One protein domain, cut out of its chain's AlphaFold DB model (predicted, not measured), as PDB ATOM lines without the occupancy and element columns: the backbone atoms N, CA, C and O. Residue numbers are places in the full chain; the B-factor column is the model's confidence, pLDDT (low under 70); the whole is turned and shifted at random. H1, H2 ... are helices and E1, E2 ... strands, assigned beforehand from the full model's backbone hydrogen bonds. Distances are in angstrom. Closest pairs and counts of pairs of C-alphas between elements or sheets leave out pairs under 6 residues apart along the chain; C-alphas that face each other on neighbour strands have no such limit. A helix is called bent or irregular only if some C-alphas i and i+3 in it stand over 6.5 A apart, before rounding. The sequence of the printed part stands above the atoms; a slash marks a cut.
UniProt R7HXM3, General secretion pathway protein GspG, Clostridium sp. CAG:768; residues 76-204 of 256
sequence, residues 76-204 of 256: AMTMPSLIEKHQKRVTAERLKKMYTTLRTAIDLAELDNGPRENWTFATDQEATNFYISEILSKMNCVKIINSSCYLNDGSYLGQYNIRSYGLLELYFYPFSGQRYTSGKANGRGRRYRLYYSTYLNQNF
ATOM      1  N   ALA A  76     -37.819  24.819  34.962       94.94
ATOM      2  CA  ALA A  76     -37.704  23.770  33.949       94.94
ATOM      3  C   ALA A  76     -38.905  23.729  32.985       94.94
ATOM      4  O   ALA A  76     -38.716  23.486  31.795       94.94
ATOM      5  N   MET A  77     -40.121  24.021  33.465       93.19
ATOM      6  CA  MET A  77     -41.327  24.071  32.624       93.19
ATOM      7  C   MET A  77     -41.473  25.382  31.837       93.19
ATOM      8  O   MET A  77     -42.072  25.392  30.764       93.19
ATOM      9  N   THR A  78     -40.949  26.496  32.354       94.56
ATOM     10  CA  THR A  78     -41.189  27.837  31.787       94.56
ATOM     11  C   THR A  78     -40.045  28.361  30.922       94.56
ATOM     12  O   THR A  78     -40.298  29.061  29.939       94.56
ATOM     13  N   MET A  79     -38.789  28.015  31.236       92.19
ATOM     14  CA  MET A  79     -37.621  28.483  30.483       92.19
ATOM     15  C   MET A  79     -37.662  28.082  29.001       92.19
ATOM     16  O   MET A  79     -37.412  28.963  28.177       92.19
ATOM     17  N   PRO A  80     -38.006  26.834  28.612       88.75
ATOM     18  CA  PRO A  80     -38.042  26.458  27.200       88.75
ATOM     19  C   PRO A  80     -39.026  27.311  26.389       88.75
ATOM     20  O   PRO A  80     -38.625  27.911  25.394       88.75
ATOM     21  N   SER A  81     -40.268  27.456  26.861       90.12
ATOM     22  CA  SER A  81     -41.319  28.226  26.179       90.12
ATOM     23  C   SER A  81     -40.983  29.718  26.077       90.12
ATOM     24  O   SER A  81     -41.244  30.359  25.057       90.12
ATOM     25  N   LEU A  82     -40.366  30.290  27.118       91.44
ATOM     26  CA  LEU A  82     -39.943  31.691  27.108       91.44
ATOM     27  C   LEU A  82     -38.800  31.930  26.111       91.44
ATOM     28  O   LEU A  82     -38.834  32.903  25.353       91.44
ATOM     29  N   ILE A  83     -37.805  31.037  26.095       88.44
ATOM     30  CA  ILE A  83     -36.684  31.083  25.147       88.44
ATOM     31  C   ILE A  83     -37.210  30.953  23.717       88.44
ATOM     32  O   ILE A  83     -36.807  31.725  22.851       88.44
ATOM     33  N   GLU A  84     -38.137  30.028  23.476       87.38
ATOM     34  CA  GLU A  84     -38.755  29.804  22.172       87.38
ATOM     35  C   GLU A  84     -39.433  31.069  21.634       87.38
ATOM     36  O   GLU A  84     -39.097  31.558  20.553       87.38
ATOM     37  N   LYS A  85     -40.333  31.661  22.429       90.81
ATOM     38  CA  LYS A  85     -41.051  32.889  22.065       90.81
ATOM     39  C   LYS A  85     -40.095  34.054  21.809       90.81
ATOM     40  O   LYS A  85     -40.285  34.825  20.868       90.81
ATOM     41  N   HIS A  86     -39.050  34.177  22.627       91.56
ATOM     42  CA  HIS A  86     -38.023  35.193  22.428       91.56
ATOM     43  C   HIS A  86     -37.263  34.979  21.110       91.56
ATOM     44  O   HIS A  86     -37.098  35.920  20.336       91.56
ATOM     45  N   GLN A  87     -36.846  33.749  20.812       88.62
ATOM     46  CA  GLN A  87     -36.127  33.430  19.579       88.62
ATOM     47  C   GLN A  87     -36.991  33.607  18.324       88.62
ATOM     48  O   GLN A  87     -36.467  34.081  17.313       88.62
ATOM     49  N   LYS A  88     -38.293  33.289  18.382       90.31
ATOM     50  CA  LYS A  88     -39.263  33.574  17.311       90.31
ATOM     51  C   LYS A  88     -39.280  35.069  16.990       90.31
ATOM     52  O   LYS A  88     -39.070  35.465  15.844       90.31
ATOM     53  N   ARG A  89     -39.411  35.909  18.023       92.25
ATOM     54  CA  ARG A  89     -39.385  37.372  17.885       92.25
ATOM     55  C   ARG A  89     -38.065  37.881  17.299       92.25
ATOM     56  O   ARG A  89     -38.075  38.620  16.320       92.25
ATOM     57  N   VAL A  90     -36.935  37.451  17.858       91.69
ATOM     58  CA  VAL A  90     -35.605  37.874  17.389       91.69
ATOM     59  C   VAL A  90     -35.358  37.438  15.945       91.69
ATOM     60  O   VAL A  90     -34.803  38.203  15.161       91.69
ATOM     61  N   THR A  91     -35.791  36.234  15.566       91.19
ATOM     62  CA  THR A  91     -35.695  35.755  14.180       91.19
ATOM     63  C   THR A  91     -36.448  36.670  13.234       91.19
ATOM     64  O   THR A  91     -35.882  37.087  12.228       91.19
ATOM     65  N   ALA A  92     -37.695  37.004  13.560       93.56
ATOM     66  CA  ALA A  92     -38.537  37.806  12.688       93.56
ATOM     67  C   ALA A  92     -38.008  39.245  12.532       93.56
ATOM     68  O   ALA A  92     -37.933  39.763  11.416       93.56
ATOM     69  N   GLU A  93     -37.530  39.854  13.623       94.62
ATOM     70  CA  GLU A  93     -36.893  41.178  13.607       94.62
ATOM     71  C   GLU A  93     -35.602  41.184  12.766       94.62
ATOM     72  O   GLU A  93     -35.409  42.061  11.918       94.62
ATOM     73  N   ARG A  94     -34.729  40.182  12.942       92.94
ATOM     74  CA  ARG A  94     -33.494  40.041  12.148       92.94
ATOM     75  C   ARG A  94     -33.788  39.773  10.675       92.94
ATOM     76  O   ARG A  94     -33.112  40.325   9.810       92.94
ATOM     77  N   LEU A  95     -34.815  38.976  10.382       93.44
ATOM     78  CA  LEU A  95     -35.252  38.688   9.018       93.44
ATOM     79  C   LEU A  95     -35.721  39.954   8.301       93.44
ATOM     80  O   LEU A  95     -35.269  40.237   7.193       93.44
ATOM     81  N   LYS A  96     -36.570  40.745   8.968       95.69
ATOM     82  CA  LYS A  96     -37.049  42.039   8.472       95.69
ATOM     83  C   LYS A  96     -35.890  42.990   8.190       95.69
ATOM     84  O   LYS A  96     -35.852  43.648   7.150       95.69
ATOM     85  N   LYS A  97     -34.925  43.061   9.109       95.06
ATOM     86  CA  LYS A  97     -33.733  43.900   8.955       95.06
ATOM     87  C   LYS A  97     -32.873  43.463   7.770       95.06
ATOM     88  O   LYS A  97     -32.446  44.307   6.989       95.06
ATOM     89  N   MET A  98     -32.633  42.164   7.614       93.38
ATOM     90  CA  MET A  98     -31.885  41.635   6.473       93.38
ATOM     91  C   MET A  98     -32.595  41.958   5.158       93.38
ATOM     92  O   MET A  98     -31.967  42.519   4.268       93.38
ATOM     93  N   TYR A  99     -33.903  41.698   5.075       94.12
ATOM     94  CA  TYR A  99     -34.713  41.991   3.893       94.12
ATOM     95  C   TYR A  99     -34.639  43.464   3.485       94.12
ATOM     96  O   TYR A  99     -34.342  43.785   2.339       94.12
ATOM     97  N   THR A 100     -34.873  44.363   4.442       94.81
ATOM     98  CA  THR A 100     -34.836  45.811   4.202       94.81
ATOM     99  C   THR A 100     -33.444  46.285   3.793       94.81
ATOM    100  O   THR A 100     -33.324  47.066   2.854       94.81
ATOM    101  N   THR A 101     -32.389  45.768   4.427       95.31
ATOM    102  CA  THR A 101     -30.997  46.086   4.062       95.31
ATOM    103  C   THR A 101     -30.664  45.590   2.654       95.31
ATOM    104  O   THR A 101     -30.051  46.318   1.883       95.31
ATOM    105  N   LEU A 102     -31.088  44.373   2.306       94.31
ATOM    106  CA  LEU A 102     -30.860  43.789   0.987       94.31
ATOM    107  C   LEU A 102     -31.605  44.562  -0.104       94.31
ATOM    108  O   LEU A 102     -31.010  44.876  -1.127       94.31
ATOM    109  N   ARG A 103     -32.883  44.896   0.112       93.31
ATOM    110  CA  ARG A 103     -33.658  45.703  -0.838       93.31
ATOM    111  C   ARG A 103     -33.050  47.084  -1.028       93.31
ATOM    112  O   ARG A 103     -32.788  47.452  -2.159       93.31
ATOM    113  N   THR A 104     -32.673  47.746   0.063       95.38
ATOM    114  CA  THR A 104     -31.954  49.026  -0.008       95.38
ATOM    115  C   THR A 104     -30.656  48.899  -0.815       95.38
ATOM    116  O   THR A 104     -30.358  49.759  -1.630       95.38
ATOM    117  N   ALA A 105     -29.882  47.824  -0.633       95.19
ATOM    118  CA  ALA A 105     -28.654  47.603  -1.397       95.19
ATOM    119  C   ALA A 105     -28.917  47.365  -2.897       95.19
ATOM    120  O   ALA A 105     -28.148  47.844  -3.726       95.19
ATOM    121  N   ILE A 106     -30.000  46.661  -3.243       94.50
ATOM    122  CA  ILE A 106     -30.437  46.480  -4.636       94.50
ATOM    123  C   ILE A 106     -30.858  47.824  -5.241       94.50
ATOM    124  O   ILE A 106     -30.416  48.141  -6.339       94.50
ATOM    125  N   ASP A 107     -31.638  48.626  -4.516       94.44
ATOM    126  CA  ASP A 107     -32.091  49.942  -4.980       94.44
ATOM    127  C   ASP A 107     -30.895  50.887  -5.201       94.44
ATOM    128  O   ASP A 107     -30.826  51.598  -6.197       94.44
ATOM    129  N   LEU A 108     -29.894  50.854  -4.314       95.50
ATOM    130  CA  LEU A 108     -28.647  51.600  -4.504       95.50
ATOM    131  C   LEU A 108     -27.851  51.102  -5.720       95.50
ATOM    132  O   LEU A 108     -27.275  51.906  -6.444       95.50
ATOM    133  N   ALA A 109     -27.819  49.790  -5.967       95.00
ATOM    134  CA  ALA A 109     -27.180  49.242  -7.160       95.00
ATOM    135  C   ALA A 109     -27.902  49.660  -8.455       95.00
ATOM    136  O   ALA A 109     -27.242  49.829  -9.477       95.00
ATOM    137  N   GLU A 110     -29.223  49.849  -8.419       94.62
ATOM    138  CA  GLU A 110     -30.026  50.371  -9.537       94.62
ATOM    139  C   GLU A 110     -29.722  51.840  -9.841       94.62
ATOM    140  O   GLU A 110     -29.648  52.223 -11.008       94.62
ATOM    141  N   LEU A 111     -29.449  52.653  -8.818       94.69
ATOM    142  CA  LEU A 111     -29.002  54.033  -9.025       94.69
ATOM    143  C   LEU A 111     -27.645  54.104  -9.742       94.69
ATOM    144  O   LEU A 111     -27.457  54.971 -10.594       94.69
ATOM    145  N   ASP A 112     -26.729  53.186  -9.428       94.81
ATOM    146  CA  ASP A 112     -25.373  53.179  -9.991       94.81
ATOM    147  C   ASP A 112     -25.303  52.520 -11.381       94.81
ATOM    148  O   ASP A 112     -24.550  52.967 -12.247       94.81
ATOM    149  N   ASN A 113     -26.081  51.455 -11.609       93.50
ATOM    150  CA  ASN A 113     -25.997  50.613 -12.812       93.50
ATOM    151  C   ASN A 113     -27.163  50.826 -13.794       93.50
ATOM    152  O   ASN A 113     -27.238  50.162 -14.830       93.50
ATOM    153  N   GLY A 114     -28.078  51.742 -13.478       93.19
ATOM    154  CA  GLY A 114     -29.292  51.981 -14.246       93.19
ATOM    155  C   GLY A 114     -30.399  50.955 -13.972       93.19
ATOM    156  O   GLY A 114     -30.225  50.053 -13.146       93.19
ATOM    157  N   PRO A 115     -31.540  51.086 -14.685       93.50
ATOM    158  CA  PRO A 115     -32.753  50.321 -14.419       93.50
ATOM    159  C   PRO A 115     -32.497  48.823 -14.402       93.50
ATOM    160  O   PRO A 115     -31.859  48.274 -15.310       93.50
ATOM    161  N   ARG A 116     -33.027  48.156 -13.382       91.62
ATOM    162  CA  ARG A 116     -32.752  46.738 -13.144       91.62
ATOM    163  C   ARG A 116     -33.223  45.817 -14.265       91.62
ATOM    164  O   ARG A 116     -32.648  44.750 -14.455       91.62
ATOM    165  N   GLU A 117     -34.233  46.213 -15.034       91.56
ATOM    166  CA  GLU A 117     -34.737  45.457 -16.186       91.56
ATOM    167  C   GLU A 117     -33.663  45.254 -17.264       91.56
ATOM    168  O   GLU A 117     -33.724  44.285 -18.021       91.56
ATOM    169  N   ASN A 118     -32.659  46.136 -17.304       92.25
ATOM    170  CA  ASN A 118     -31.547  46.068 -18.248       92.25
ATOM    171  C   ASN A 118     -30.382  45.208 -17.740       92.25
ATOM    172  O   ASN A 118     -29.403  45.019 -18.460       92.25
ATOM    173  N   TRP A 119     -30.449  44.693 -16.509       93.44
ATOM    174  CA  TRP A 119     -29.395  43.842 -15.970       93.44
ATOM    175  C   TRP A 119     -29.441  42.463 -16.626       93.44
ATOM    176  O   TRP A 119     -30.328  41.641 -16.368       93.44
ATOM    177  N   THR A 120     -28.443  42.199 -17.460       93.12
ATOM    178  CA  THR A 120     -28.241  40.917 -18.133       93.12
ATOM    179  C   THR A 120     -26.877  40.361 -17.772       93.12
ATOM    180  O   THR A 120     -25.895  41.094 -17.810       93.12
ATOM    181  N   PHE A 121     -26.805  39.064 -17.483       94.31
ATOM    182  CA  PHE A 121     -25.545  38.387 -17.196       94.31
ATOM    183  C   PHE A 121     -25.334  37.280 -18.229       94.31
ATOM    184  O   PHE A 121     -26.226  36.462 -18.461       94.31
ATOM    185  N   ALA A 122     -24.157  37.222 -18.849       94.25
ATOM    186  CA  ALA A 122     -23.808  36.171 -19.798       94.25
ATOM    187  C   ALA A 122     -23.558  34.831 -19.092       94.25
ATOM    188  O   ALA A 122     -23.825  33.768 -19.651       94.25
ATOM    189  N   THR A 123     -23.060  34.863 -17.849       96.44
ATOM    190  CA  THR A 123     -22.730  33.657 -17.070       96.44
ATOM    191  C   THR A 123     -23.179  33.750 -15.610       96.44
ATOM    192  O   THR A 123     -23.314  34.837 -15.050       96.44
ATOM    193  N   ASP A 124     -23.358  32.596 -14.955       94.69
ATOM    194  CA  ASP A 124     -23.636  32.517 -13.509       94.69
ATOM    195  C   ASP A 124     -22.509  33.175 -12.678       94.69
ATOM    196  O   ASP A 124     -22.755  33.753 -11.617       94.69
ATOM    197  N   GLN A 125     -21.264  33.135 -13.171       94.50
ATOM    198  CA  GLN A 125     -20.119  33.773 -12.516       94.50
ATOM    199  C   GLN A 125     -20.192  35.301 -12.592       94.50
ATOM    200  O   GLN A 125     -19.890  35.975 -11.611       94.50
ATOM    201  N   GLU A 126     -20.609  35.849 -13.730       94.75
ATOM    202  CA  GLU A 126     -20.807  37.290 -13.889       94.75
ATOM    203  C   GLU A 126     -21.905  37.801 -12.954       94.75
ATOM    204  O   GLU A 126     -21.682  38.763 -12.222       94.75
ATOM    205  N   ALA A 127     -23.032  37.085 -12.876       94.56
ATOM    206  CA  ALA A 127     -24.087  37.392 -11.914       94.56
ATOM    207  C   ALA A 127     -23.561  37.336 -10.467       94.56
ATOM    208  O   ALA A 127     -23.853  38.216  -9.657       94.56
ATOM    209  N   THR A 128     -22.746  36.322 -10.138       94.25
ATOM    210  CA  THR A 128     -22.113  36.194  -8.813       94.25
ATOM    211  C   THR A 128     -21.219  37.391  -8.504       94.25
ATOM    212  O   THR A 128     -21.298  37.948  -7.410       94.25
ATOM    213  N   ASN A 129     -20.386  37.805  -9.460       94.06
ATOM    214  CA  ASN A 129     -19.484  38.939  -9.298       94.06
ATOM    215  C   ASN A 129     -20.268  40.236  -9.094       94.06
ATOM    216  O   ASN A 129     -19.951  40.969  -8.164       94.06
ATOM    217  N   PHE A 130     -21.325  40.457  -9.880       94.38
ATOM    218  CA  PHE A 130     -22.224  41.598  -9.722       94.38
ATOM    219  C   PHE A 130     -22.872  41.621  -8.334       94.38
ATOM    220  O   PHE A 130     -22.854  42.637  -7.649       94.38
ATOM    221  N   TYR A 131     -23.388  40.487  -7.852       94.00
ATOM    222  CA  TYR A 131     -23.940  40.405  -6.498       94.00
ATOM    223  C   TYR A 131     -22.902  40.762  -5.423       94.00
ATOM    224  O   TYR A 131     -23.225  41.458  -4.459       94.00
ATOM    225  N   ILE A 132     -21.650  40.326  -5.582       93.25
ATOM    226  CA  ILE A 132     -20.580  40.633  -4.627       93.25
ATOM    227  C   ILE A 132     -20.184  42.117  -4.691       93.25
ATOM    228  O   ILE A 132     -20.077  42.760  -3.644       93.25
ATOM    229  N   SER A 133     -19.957  42.657  -5.891       93.25
ATOM    230  CA  SER A 133     -19.428  44.011  -6.084       93.25
ATOM    231  C   SER A 133     -20.483  45.092  -5.914       93.25
ATOM    232  O   SER A 133     -20.171  46.134  -5.347       93.25
ATOM    233  N   GLU A 134     -21.719  44.849  -6.347       94.31
ATOM    234  CA  GLU A 134     -22.755  45.879  -6.406       94.31
ATOM    235  C   GLU A 134     -23.747  45.814  -5.258       94.31
ATOM    236  O   GLU A 134     -24.261  46.854  -4.861       94.31
ATOM    237  N   ILE A 135     -24.016  44.625  -4.715       94.25
ATOM    238  CA  ILE A 135     -25.056  44.443  -3.694       94.25
ATOM    239  C   ILE A 135     -24.417  44.197  -2.330       94.25
ATOM    240  O   ILE A 135     -24.642  44.963  -1.395       94.25
ATOM    241  N   LEU A 136     -23.582  43.161  -2.193       93.19
ATOM    242  CA  LEU A 136     -22.955  42.825  -0.911       93.19
ATOM    243  C   LEU A 136     -22.025  43.921  -0.392       93.19
ATOM    244  O   LEU A 136     -21.977  44.131   0.818       93.19
ATOM    245  N   SER A 137     -21.312  44.621  -1.275       92.12
ATOM    246  CA  SER A 137     -20.447  45.747  -0.894       92.12
ATOM    247  C   SER A 137     -21.224  46.905  -0.254       92.12
ATOM    248  O   SER A 137     -20.695  47.595   0.615       92.12
ATOM    249  N   LYS A 138     -22.491  47.087  -0.653       93.25
ATOM    250  CA  LYS A 138     -23.406  48.120  -0.153       93.25
ATOM    251  C   LYS A 138     -24.155  47.681   1.109       93.25
ATOM    252  O   LYS A 138     -24.822  48.487   1.757       93.25
ATOM    253  N   MET A 139     -24.051  46.408   1.492       92.06
ATOM    254  CA  MET A 139     -24.579  45.913   2.759       92.06
ATOM    255  C   MET A 139     -23.592  46.181   3.904       92.06
ATOM    256  O   MET A 139     -22.383  46.031   3.761       92.06
ATOM    257  N   ASN A 140     -24.114  46.496   5.093       87.50
ATOM    258  CA  ASN A 140     -23.326  46.725   6.314       87.50
ATOM    259  C   ASN A 140     -22.787  45.411   6.927       87.50
ATOM    260  O   ASN A 140     -23.125  45.038   8.058       87.50
ATOM    261  N   CYS A 141     -21.977  44.678   6.164       88.62
ATOM    262  CA  CYS A 141     -21.354  43.423   6.565       88.62
ATOM    263  C   CYS A 141     -20.118  43.678   7.436       88.62
ATOM    264  O   CYS A 141     -19.223  44.428   7.066       88.62
ATOM    265  N   VAL A 142     -20.019  42.990   8.574       87.88
ATOM    266  CA  VAL A 142     -18.819  42.994   9.431       87.88
ATOM    267  C   VAL A 142     -17.682  42.215   8.776       87.88
ATOM    268  O   VAL A 142     -16.511  42.562   8.907       87.88
ATOM    269  N   LYS A 143     -18.022  41.122   8.091       84.56
ATOM    270  CA  LYS A 143     -17.068  40.283   7.372       84.56
ATOM    271  C   LYS A 143     -17.738  39.715   6.134       84.56
ATOM    272  O   LYS A 143     -18.855  39.206   6.223       84.56
ATOM    273  N   ILE A 144     -17.023  39.758   5.017       85.56
ATOM    274  CA  ILE A 144     -17.414  39.105   3.771       85.56
ATOM    275  C   ILE A 144     -16.448  37.944   3.535       85.56
ATOM    276  O   ILE A 144     -15.235  38.095   3.678       85.56
ATOM    277  N   ILE A 145     -16.987  36.761   3.245       82.88
ATOM    278  CA  ILE A 145     -16.210  35.582   2.846       82.88
ATOM    279  C   ILE A 145     -16.867  35.034   1.585       82.88
ATOM    280  O   ILE A 145     -18.016  34.594   1.641       82.88
ATOM    281  N   ASN A 146     -16.144  35.057   0.464       82.88
ATOM    282  CA  ASN A 146     -16.667  34.734  -0.865       82.88
ATOM    283  C   ASN A 146     -17.906  35.597  -1.182       82.88
ATOM    284  O   ASN A 146     -17.786  36.805  -1.344       82.88
ATOM    285  N   SER A 147     -19.093  34.990  -1.191       86.12
ATOM    286  CA  SER A 147     -20.399  35.613  -1.445       86.12
ATOM    287  C   SER A 147     -21.329  35.578  -0.226       86.12
ATOM    288  O   SER A 147     -22.557  35.535  -0.340       86.12
ATOM    289  N   SER A 148     -20.743  35.535   0.970       87.12
ATOM    290  CA  SER A 148     -21.478  35.481   2.232       87.12
ATOM    291  C   SER A 148     -21.129  36.656   3.137       87.12
ATOM    292  O   SER A 148     -19.970  37.053   3.237       87.12
ATOM    293  N   CYS A 149     -22.137  37.171   3.833       88.56
ATOM    294  CA  CYS A 149     -22.085  38.349   4.685       88.56
ATOM    295  C   CYS A 149     -22.412  37.988   6.139       88.56
ATOM    296  O   CYS A 149     -23.448  37.390   6.439       88.56
ATOM    297  N   TYR A 150     -21.528  38.386   7.053       87.25
ATOM    298  CA  TYR A 150     -21.759  38.337   8.495       87.25
ATOM    299  C   TYR A 150     -22.233  39.700   8.982       87.25
ATOM    300  O   TYR A 150     -21.543  40.698   8.776       87.25
ATOM    301  N   LEU A 151     -23.381  39.747   9.654       87.44
ATOM    302  CA  LEU A 151     -23.963  40.986  10.160       87.44
ATOM    303  C   LEU A 151     -23.605  41.217  11.635       87.44
ATOM    304  O   LEU A 151     -23.360  40.283  12.399       87.44
ATOM    305  N   ASN A 152     -23.608  42.487  12.051       86.56
ATOM    306  CA  ASN A 152     -23.252  42.889  13.419       86.56
ATOM    307  C   ASN A 152     -24.234  42.370  14.490       86.56
ATOM    308  O   ASN A 152     -23.898  42.275  15.664       86.56
ATOM    309  N   ASP A 153     -25.453  41.997  14.096       84.44
ATOM    310  CA  ASP A 153     -26.441  41.382  14.991       84.44
ATOM    311  C   ASP A 153     -26.204  39.875  15.224       84.44
ATOM    312  O   ASP A 153     -26.965  39.229  15.949       84.44
ATOM    313  N   GLY A 154     -25.142  39.311  14.642       81.81
ATOM    314  CA  GLY A 154     -24.800  37.896  14.757       81.81
ATOM    315  C   GLY A 154     -25.635  36.986  13.856       81.81
ATOM    316  O   GLY A 154     -25.684  35.780  14.119       81.81
ATOM    317  N   SER A 155     -26.298  37.554  12.844       87.12
ATOM    318  CA  SER A 155     -26.899  36.812  11.738       87.12
ATOM    319  C   SER A 155     -25.923  36.646  10.569       87.12
ATOM    320  O   SER A 155     -24.899  37.331  10.460       87.12
ATOM    321  N   TYR A 156     -26.234  35.690   9.698       86.75
ATOM    322  CA  TYR A 156     -25.430  35.341   8.535       86.75
ATOM    323  C   TYR A 156     -26.321  35.200   7.305       86.75
ATOM    324  O   TYR A 156     -27.353  34.522   7.345       86.75
ATOM    325  N   LEU A 157     -25.882  35.817   6.214       89.88
ATOM    326  CA  LEU A 157     -26.492  35.733   4.898       89.88
ATOM    327  C   LEU A 157     -25.496  35.061   3.952       89.88
ATOM    328  O   LEU A 157     -24.408  35.581   3.728       89.88
ATOM    329  N   GLY A 158     -25.850  33.903   3.411       88.06
ATOM    330  CA  GLY A 158     -25.016  33.183   2.453       88.06
ATOM    331  C   GLY A 158     -25.704  33.074   1.105       88.06
ATOM    332  O   GLY A 158     -26.900  32.792   1.050       88.06
ATOM    333  N   GLN A 159     -24.957  33.234   0.019       89.12
ATOM    334  CA  GLN A 159     -25.451  32.866  -1.304       89.12
ATOM    335  C   GLN A 159     -25.698  31.350  -1.358       89.12
ATOM    336  O   GLN A 159     -24.819  30.558  -1.011       89.12
ATOM    337  N   TYR A 160     -26.892  30.942  -1.791       88.88
ATOM    338  CA  TYR A 160     -27.170  29.554  -2.153       88.88
ATOM    339  C   TYR A 160     -26.891  29.316  -3.632       88.88
ATOM    340  O   TYR A 160     -26.147  28.404  -3.984       88.88
ATOM    341  N   ASN A 161     -27.500  30.135  -4.484       89.94
ATOM    342  CA  ASN A 161     -27.449  29.985  -5.924       89.94
ATOM    343  C   ASN A 161     -27.643  31.350  -6.578       89.94
ATOM    344  O   ASN A 161     -28.365  32.196  -6.052       89.94
ATOM    345  N   ILE A 162     -27.003  31.566  -7.717       92.75
ATOM    346  CA  ILE A 162     -27.298  32.708  -8.574       92.75
ATOM    347  C   ILE A 162     -27.203  32.263 -10.023       92.75
ATOM    348  O   ILE A 162     -26.334  31.463 -10.369       92.75
ATOM    349  N   ARG A 163     -28.127  32.738 -10.850       93.56
ATOM    350  CA  ARG A 163     -28.221  32.341 -12.253       93.56
ATOM    351  C   ARG A 163     -28.039  33.529 -13.175       93.56
ATOM    352  O   ARG A 163     -28.456  34.635 -12.842       93.56
ATOM    353  N   SER A 164     -27.497  33.271 -14.360       93.44
ATOM    354  CA  SER A 164     -27.274  34.263 -15.415       93.44
ATOM    355  C   SER A 164     -28.545  35.025 -15.818       93.44
ATOM    356  O   SER A 164     -28.497  36.199 -16.161       93.44
ATOM    357  N   TYR A 165     -29.717  34.402 -15.688       89.69
ATOM    358  CA  TYR A 165     -31.011  35.050 -15.928       89.69
ATOM    359  C   TYR A 165     -31.518  35.916 -14.754       89.69
ATOM    360  O   TYR A 165     -32.664  36.367 -14.765       89.69
ATOM    361  N   GLY A 166     -30.691  36.146 -13.730       91.06
ATOM    362  CA  GLY A 166     -30.944  37.088 -12.639       91.06
ATOM    363  C   GLY A 166     -31.581  36.497 -11.382       91.06
ATOM    364  O   GLY A 166     -31.815  37.242 -10.437       91.06
ATOM    365  N   LEU A 167     -31.862  35.191 -11.316       92.94
ATOM    366  CA  LEU A 167     -32.366  34.571 -10.084       92.94
ATOM    367  C   LEU A 167     -31.270  34.542  -9.018       92.94
ATOM    368  O   LEU A 167     -30.224  33.935  -9.230       92.94
ATOM    369  N   LEU A 168     -31.551  35.139  -7.863       93.25
ATOM    370  CA  LEU A 168     -30.738  35.110  -6.656       93.25
ATOM    371  C   LEU A 168     -31.449  34.272  -5.591       93.25
ATOM    372  O   LEU A 168     -32.586  34.570  -5.229       93.25
ATOM    373  N   GLU A 169     -30.772  33.260  -5.055       92.88
ATOM    374  CA  GLU A 169     -31.226  32.460  -3.917       92.88
ATOM    375  C   GLU A 169     -30.236  32.598  -2.753       92.88
ATOM    376  O   GLU A 169     -29.025  32.409  -2.909       92.88
ATOM    377  N   LEU A 170     -30.755  32.887  -1.564       92.31
ATOM    378  CA  LEU A 170     -30.003  33.171  -0.350       92.31
ATOM    379  C   LEU A 170     -30.443  32.266   0.800       92.31
ATOM    380  O   LEU A 170     -31.628  31.978   0.990       92.31
ATOM    381  N   TYR A 171     -29.468  31.889   1.618       89.75
ATOM    382  CA  TYR A 171     -29.677  31.347   2.946       89.75
ATOM    383  C   TYR A 171     -29.551  32.441   3.988       89.75
ATOM    384  O   TYR A 171     -28.523  33.112   4.066       89.75
ATOM    385  N   PHE A 172     -30.535  32.528   4.870       90.38
ATOM    386  CA  PHE A 172     -30.456  33.365   6.051       90.38
ATOM    387  C   PHE A 172     -30.458  32.519   7.318       90.38
ATOM    388  O   PHE A 172     -31.317  31.659   7.519       90.38
ATOM    389  N   TYR A 173     -29.484  32.786   8.184       87.81
ATOM    390  CA  TYR A 173     -29.372  32.180   9.499       87.81
ATOM    391  C   TYR A 173     -29.445  33.297  10.547       87.81
ATOM    392  O   TYR A 173     -28.482  34.054  10.699       87.81
ATOM    393  N   PRO A 174     -30.555  33.409  11.298       87.19
ATOM    394  CA  PRO A 174     -30.747  34.478  12.274       87.19
ATOM    395  C   PRO A 174     -29.783  34.352  13.454       87.19
ATOM    396  O   PRO A 174     -29.450  35.361  14.064       87.19
ATOM    397  N   PHE A 175     -29.309  33.141  13.767       82.31
ATOM    398  CA  PHE A 175     -28.376  32.861  14.857       82.31
ATOM    399  C   PHE A 175     -27.142  32.125  14.322       82.31
ATOM    400  O   PHE A 175     -27.093  30.896  14.340       82.31
ATOM    401  N   SER A 176     -26.137  32.861  13.842       70.75
ATOM    402  CA  SER A 176     -24.858  32.264  13.435       70.75
ATOM    403  C   SER A 176     -23.804  32.353  14.542       70.75
ATOM    404  O   SER A 176     -23.036  31.421  14.737       70.75
ATOM    405  N   GLY A 177     -23.784  33.416  15.351       62.88
ATOM    406  CA  GLY A 177     -22.809  33.574  16.443       62.88
ATOM    407  C   GLY A 177     -21.330  33.565  15.992       62.88
ATOM    408  O   GLY A 177     -21.006  33.432  14.813       62.88
ATOM    409  N   GLN A 178     -20.394  33.687  16.946       53.25
ATOM    410  CA  GLN A 178     -18.938  33.727  16.672       53.25
ATOM    411  C   GLN A 178     -18.355  32.397  16.151       53.25
ATOM    412  O   GLN A 178     -17.247  32.353  15.621       53.25
ATOM    413  N   ARG A 179     -19.077  31.276  16.288       51.72
ATOM    414  CA  ARG A 179     -18.599  29.964  15.816       51.72
ATOM    415  C   ARG A 179     -18.571  29.846  14.291       51.72
ATOM    416  O   ARG A 179     -17.841  29.002  13.783       51.72
ATOM    417  N   TYR A 180     -19.309  30.688  13.568       52.09
ATOM    418  CA  TYR A 180     -19.317  30.679  12.104       52.09
ATOM    419  C   TYR A 180     -18.254  31.614  11.499       52.09
ATOM    420  O   TYR A 180     -17.708  31.299  10.447       52.09
ATOM    421  N   THR A 181     -17.833  32.681  12.196       46.66
ATOM    422  CA  THR A 181     -16.782  33.609  11.718       46.66
ATOM    423  C   THR A 181     -15.386  32.975  11.599       46.66
ATOM    424  O   THR A 181     -14.496  33.570  10.979       46.66
ATOM    425  N   SER A 182     -15.194  31.776  12.168       48.03
ATOM    426  CA  SER A 182     -13.954  30.985  12.148       48.03
ATOM    427  C   SER A 182     -13.884  29.928  11.033       48.03
ATOM    428  O   SER A 182     -12.884  29.220  10.945       48.03
ATOM    429  N   GLY A 183     -14.930  29.774  10.205       45.75
ATOM    430  CA  GLY A 183     -14.949  28.803   9.097       45.75
ATOM    431  C   GLY A 183     -14.989  27.324   9.517       45.75
ATOM    432  O   GLY A 183     -14.943  26.449   8.661       45.75
ATOM    433  N   LYS A 184     -15.096  27.026  10.820       43.91
ATOM    434  CA  LYS A 184     -15.154  25.658  11.382       43.91
ATOM    435  C   LYS A 184     -16.555  25.233  11.830       43.91
ATOM    436  O   LYS A 184     -16.715  24.224  12.516       43.91
ATOM    437  N   ALA A 185     -17.583  26.001  11.483       47.28
ATOM    438  CA  ALA A 185     -18.951  25.615  11.777       47.28
ATOM    439  C   ALA A 185     -19.412  24.558  10.769       47.28
ATOM    440  O   ALA A 185     -19.718  24.869   9.620       47.28
ATOM    441  N   ASN A 186     -19.539  23.311  11.224       43.19
ATOM    442  CA  ASN A 186     -20.440  22.352  10.593       43.19
ATOM    443  C   ASN A 186     -21.867  22.907  10.722       43.19
ATOM    444  O   ASN A 186     -22.575  22.619  11.686       43.19
ATOM    445  N   GLY A 187     -22.269  23.757   9.775       43.12
ATOM    446  CA  GLY A 187     -23.577  24.396   9.699       43.12
ATOM    447  C   GLY A 187     -24.701  23.394   9.447       43.12
ATOM    448  O   GLY A 187     -25.272  23.343   8.363       43.12
ATOM    449  N   ARG A 188     -25.035  22.583  10.452       44.59
ATOM    450  CA  ARG A 188     -26.170  21.647  10.433       44.59
ATOM    451  C   ARG A 188     -27.181  21.915  11.550       44.59
ATOM    452  O   ARG A 188     -27.902  21.016  11.960       44.59
ATOM    453  N   GLY A 189     -27.316  23.162  11.994       52.72
ATOM    454  CA  GLY A 189     -28.521  23.603  12.697       52.72
ATOM    455  C   GLY A 189     -29.639  23.894  11.694       52.72
ATOM    456  O   GLY A 189     -29.931  25.057  11.444       52.72
ATOM    457  N   ARG A 190     -30.244  22.861  11.081       55.72
ATOM    458  CA  ARG A 190     -31.338  23.026  10.093       55.72
ATOM    459  C   ARG A 190     -32.530  23.835  10.631       55.72
ATOM    460  O   ARG A 190     -33.264  24.395   9.830       55.72
ATOM    461  N   ARG A 191     -32.698  23.914  11.959       62.22
ATOM    462  CA  ARG A 191     -33.877  24.486  12.629       62.22
ATOM    463  C   ARG A 191     -34.161  25.954  12.278       62.22
ATOM    464  O   ARG A 191     -35.320  26.324  12.220       62.22
ATOM    465  N   TYR A 192     -33.143  26.774  12.008       73.00
ATOM    466  CA  TYR A 192     -33.335  28.222  11.781       73.00
ATOM    467  C   TYR A 192     -32.922  28.696  10.387       73.00
ATOM    468  O   TYR A 192     -32.717  29.888  10.175       73.00
ATOM    469  N   ARG A 193     -32.738  27.778   9.436       82.88
ATOM    470  CA  ARG A 193     -32.334  28.144   8.079       82.88
ATOM    471  C   ARG A 193     -33.549  28.607   7.287       82.88
ATOM    472  O   ARG A 193     -34.423  27.800   6.983       82.88
ATOM    473  N   LEU A 194     -33.561  29.880   6.913       89.25
ATOM    474  CA  LEU A 194     -34.585  30.468   6.055       89.25
ATOM    475  C   LEU A 194     -34.040  30.638   4.638       89.25
ATOM    476  O   LEU A 194     -32.857  30.923   4.447       89.25
ATOM    477  N   TYR A 195     -34.912  30.449   3.655       90.31
ATOM    478  CA  TYR A 195     -34.589  30.612   2.244       90.31
ATOM    479  C   TYR A 195     -35.268  31.860   1.724       90.31
ATOM    480  O   TYR A 195     -36.446  32.080   1.992       90.31
ATOM    481  N   TYR A 196     -34.528  32.639   0.956       92.44
ATOM    482  CA  TYR A 196     -35.054  33.795   0.264       92.44
ATOM    483  C   TYR A 196     -34.592  33.759  -1.185       92.44
ATOM    484  O   TYR A 196     -33.433  33.474  -1.464       92.44
ATOM    485  N   SER A 197     -35.498  34.040  -2.104       92.31
ATOM    486  CA  SER A 197     -35.230  34.152  -3.526       92.31
ATOM    487  C   SER A 197     -35.910  35.369  -4.142       92.31
ATOM    488  O   SER A 197     -37.037  35.730  -3.798       92.31
ATOM    489  N   THR A 198     -35.202  36.004  -5.064       92.06
ATOM    490  CA  THR A 198     -35.682  37.146  -5.844       92.06
ATOM    491  C   THR A 198     -34.986  37.146  -7.192       92.06
ATOM    492  O   THR A 198     -33.902  36.589  -7.346       92.06
ATOM    493  N   TYR A 199     -35.580  37.819  -8.165       92.06
ATOM    494  CA  TYR A 199     -34.881  38.178  -9.389       92.06
ATOM    495  C   TYR A 199     -34.190  39.525  -9.192       92.06
ATOM    496  O   TYR A 199     -34.790  40.448  -8.642       92.06
ATOM    497  N   LEU A 200     -32.932  39.640  -9.610       92.06
ATOM    498  CA  LEU A 200     -32.177  40.891  -9.606       92.06
ATOM    499  C   LEU A 200     -32.699  41.841 -10.680       92.06
ATOM    500  O   LEU A 200     -32.880  43.019 -10.401       92.06
ATOM    501  N   ASN A 201     -33.080  41.308 -11.836       90.50
ATOM    502  CA  ASN A 201     -33.573  42.069 -12.982       90.50
ATOM    503  C   ASN A 201     -35.093  42.321 -12.998       90.50
ATOM    504  O   ASN A 201     -35.613  42.857 -13.969       90.50
ATOM    505  N   GLN A 202     -35.835  41.906 -11.963       88.69
ATOM    506  CA  GLN A 202     -37.299  42.052 -11.914       88.69
ATOM    507  C   GLN A 202     -37.781  42.497 -10.534       88.69
ATOM    508  O   GLN A 202     -37.236  42.089  -9.504       88.69
ATOM    509  N   ASN A 203     -38.854  43.288 -10.504       85.12
ATOM    510  CA  ASN A 203     -39.406  43.852  -9.274       85.12
ATOM    511  C   ASN A 203     -40.488  42.973  -8.621       85.12
ATOM    512  O   ASN A 203     -41.629  43.389  -8.425       85.12
ATOM    513  N   PHE A 204     -40.143  41.725  -8.301       85.62
ATOM    514  CA  PHE A 204     -40.991  40.878  -7.465       85.62
ATOM    515  C   PHE A 204     -40.199  39.836  -6.684       85.62
ATOM    516  O   PHE A 204     -39.100  39.421  -7.053       85.62
TER     517      PHE A 204
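What this domain is: This is residues 76 to 204 of the 256 residues of the protein "General secretion pathway protein GspG" of Clostridium sp. CAG:768 (UniProt R7HXM3). A strongly twisted sheet of five strands, E1 to E5, has the helix H2 over it along the strands, and the very long helix H1 runs past the sheet, grazing it with residues 91 to 102 and meeting H2 about perpendicular. Residues 76 to 86 of H1 stick out of the body as a free arm. The printed part has 129 residues, with two named helices and then five named strands, H1 H2 E1 E2 E3 E4 E5; the sheet has the order E1 - E2 - E3 - E4 - E5, all antiparallel, and the class is mixed, helices and strands. The whole is compact by its radius of gyration of the C-alphas, 16.1 A, yet elongated in outline, with spans of 57 by 29 by 22 A.

Where its parts are: The strands are E1, residues 141 to 145; E2, residues 148 to 151; E3, residues 156 to 162, 17.4 A from first to last C-alpha; E4, residues 167 to 173, 20.0 A; and E5, residues 194 to 199, 17.3 A, ending at C-alpha 199 at (-34.881, 38.178, -9.389). H2, residues 124 to 138, is 20.5 A long and begins at C-alpha 124 at (-23.636, 32.517, -13.509). H1, residues 76 to 113, is 55.2 A long, from C-alpha 76 at (-37.704, 23.770, 33.949); it is only just irregular, with C-alphas 77 and 80 6.8 A apart.

How they stand to each other: E1 to E5 form a meander, each strand the antiparallel neighbour of the one before and a hairpin with it; E1 and E5 are the edge strands. Within hydrogen-bond range are N 142 and O 150 of E1 and E2 at 2.8 A, N 149 and O 157 of E2 and E3 at 2.8 A, N 158 and O 171 of E3 and E4 at 2.9 A, and N 170 and O 196 of E4 and E5 at 2.7 A. H2 is on the sheet at a height of 7.4 A, over E3 and, only just, with 3 C-alphas, over E2; it runs along the strands, at 10 degrees to E3 on the local plane. The closest C-alphas of H2 and E3 are those of Asp 124 and Ile 162, 6.1 A apart. H1 is on the sheet but only grazes it; its closest C-alpha pair with E4 is Leu 95 and Phe 172, 7.8 A. H1, with residues 102 to 109 alone, touches H2, with residues 134 to 138 alone, about perpendicular at 77 degrees; their closest C-alphas are those of Ala 105 and Ile 135, 5.3 A. Of the O i to N i+4 pairs, 32 of 34 in H1 and 8 of 11 in H2 are within hydrogen-bond range.

The domain as a whole: The two C-alphas farthest apart are those of Ala 76 and Asn 118, 57.1 A. Without residues 76 to 86, which stand free, the body spans 39 by 27 by 22 A. The printed part has no cut. The link from E4 to E5, residues 174 to 193, is long, and within it residues 177 to 191 have pLDDT under 70; the mean of the printed part is 86.2.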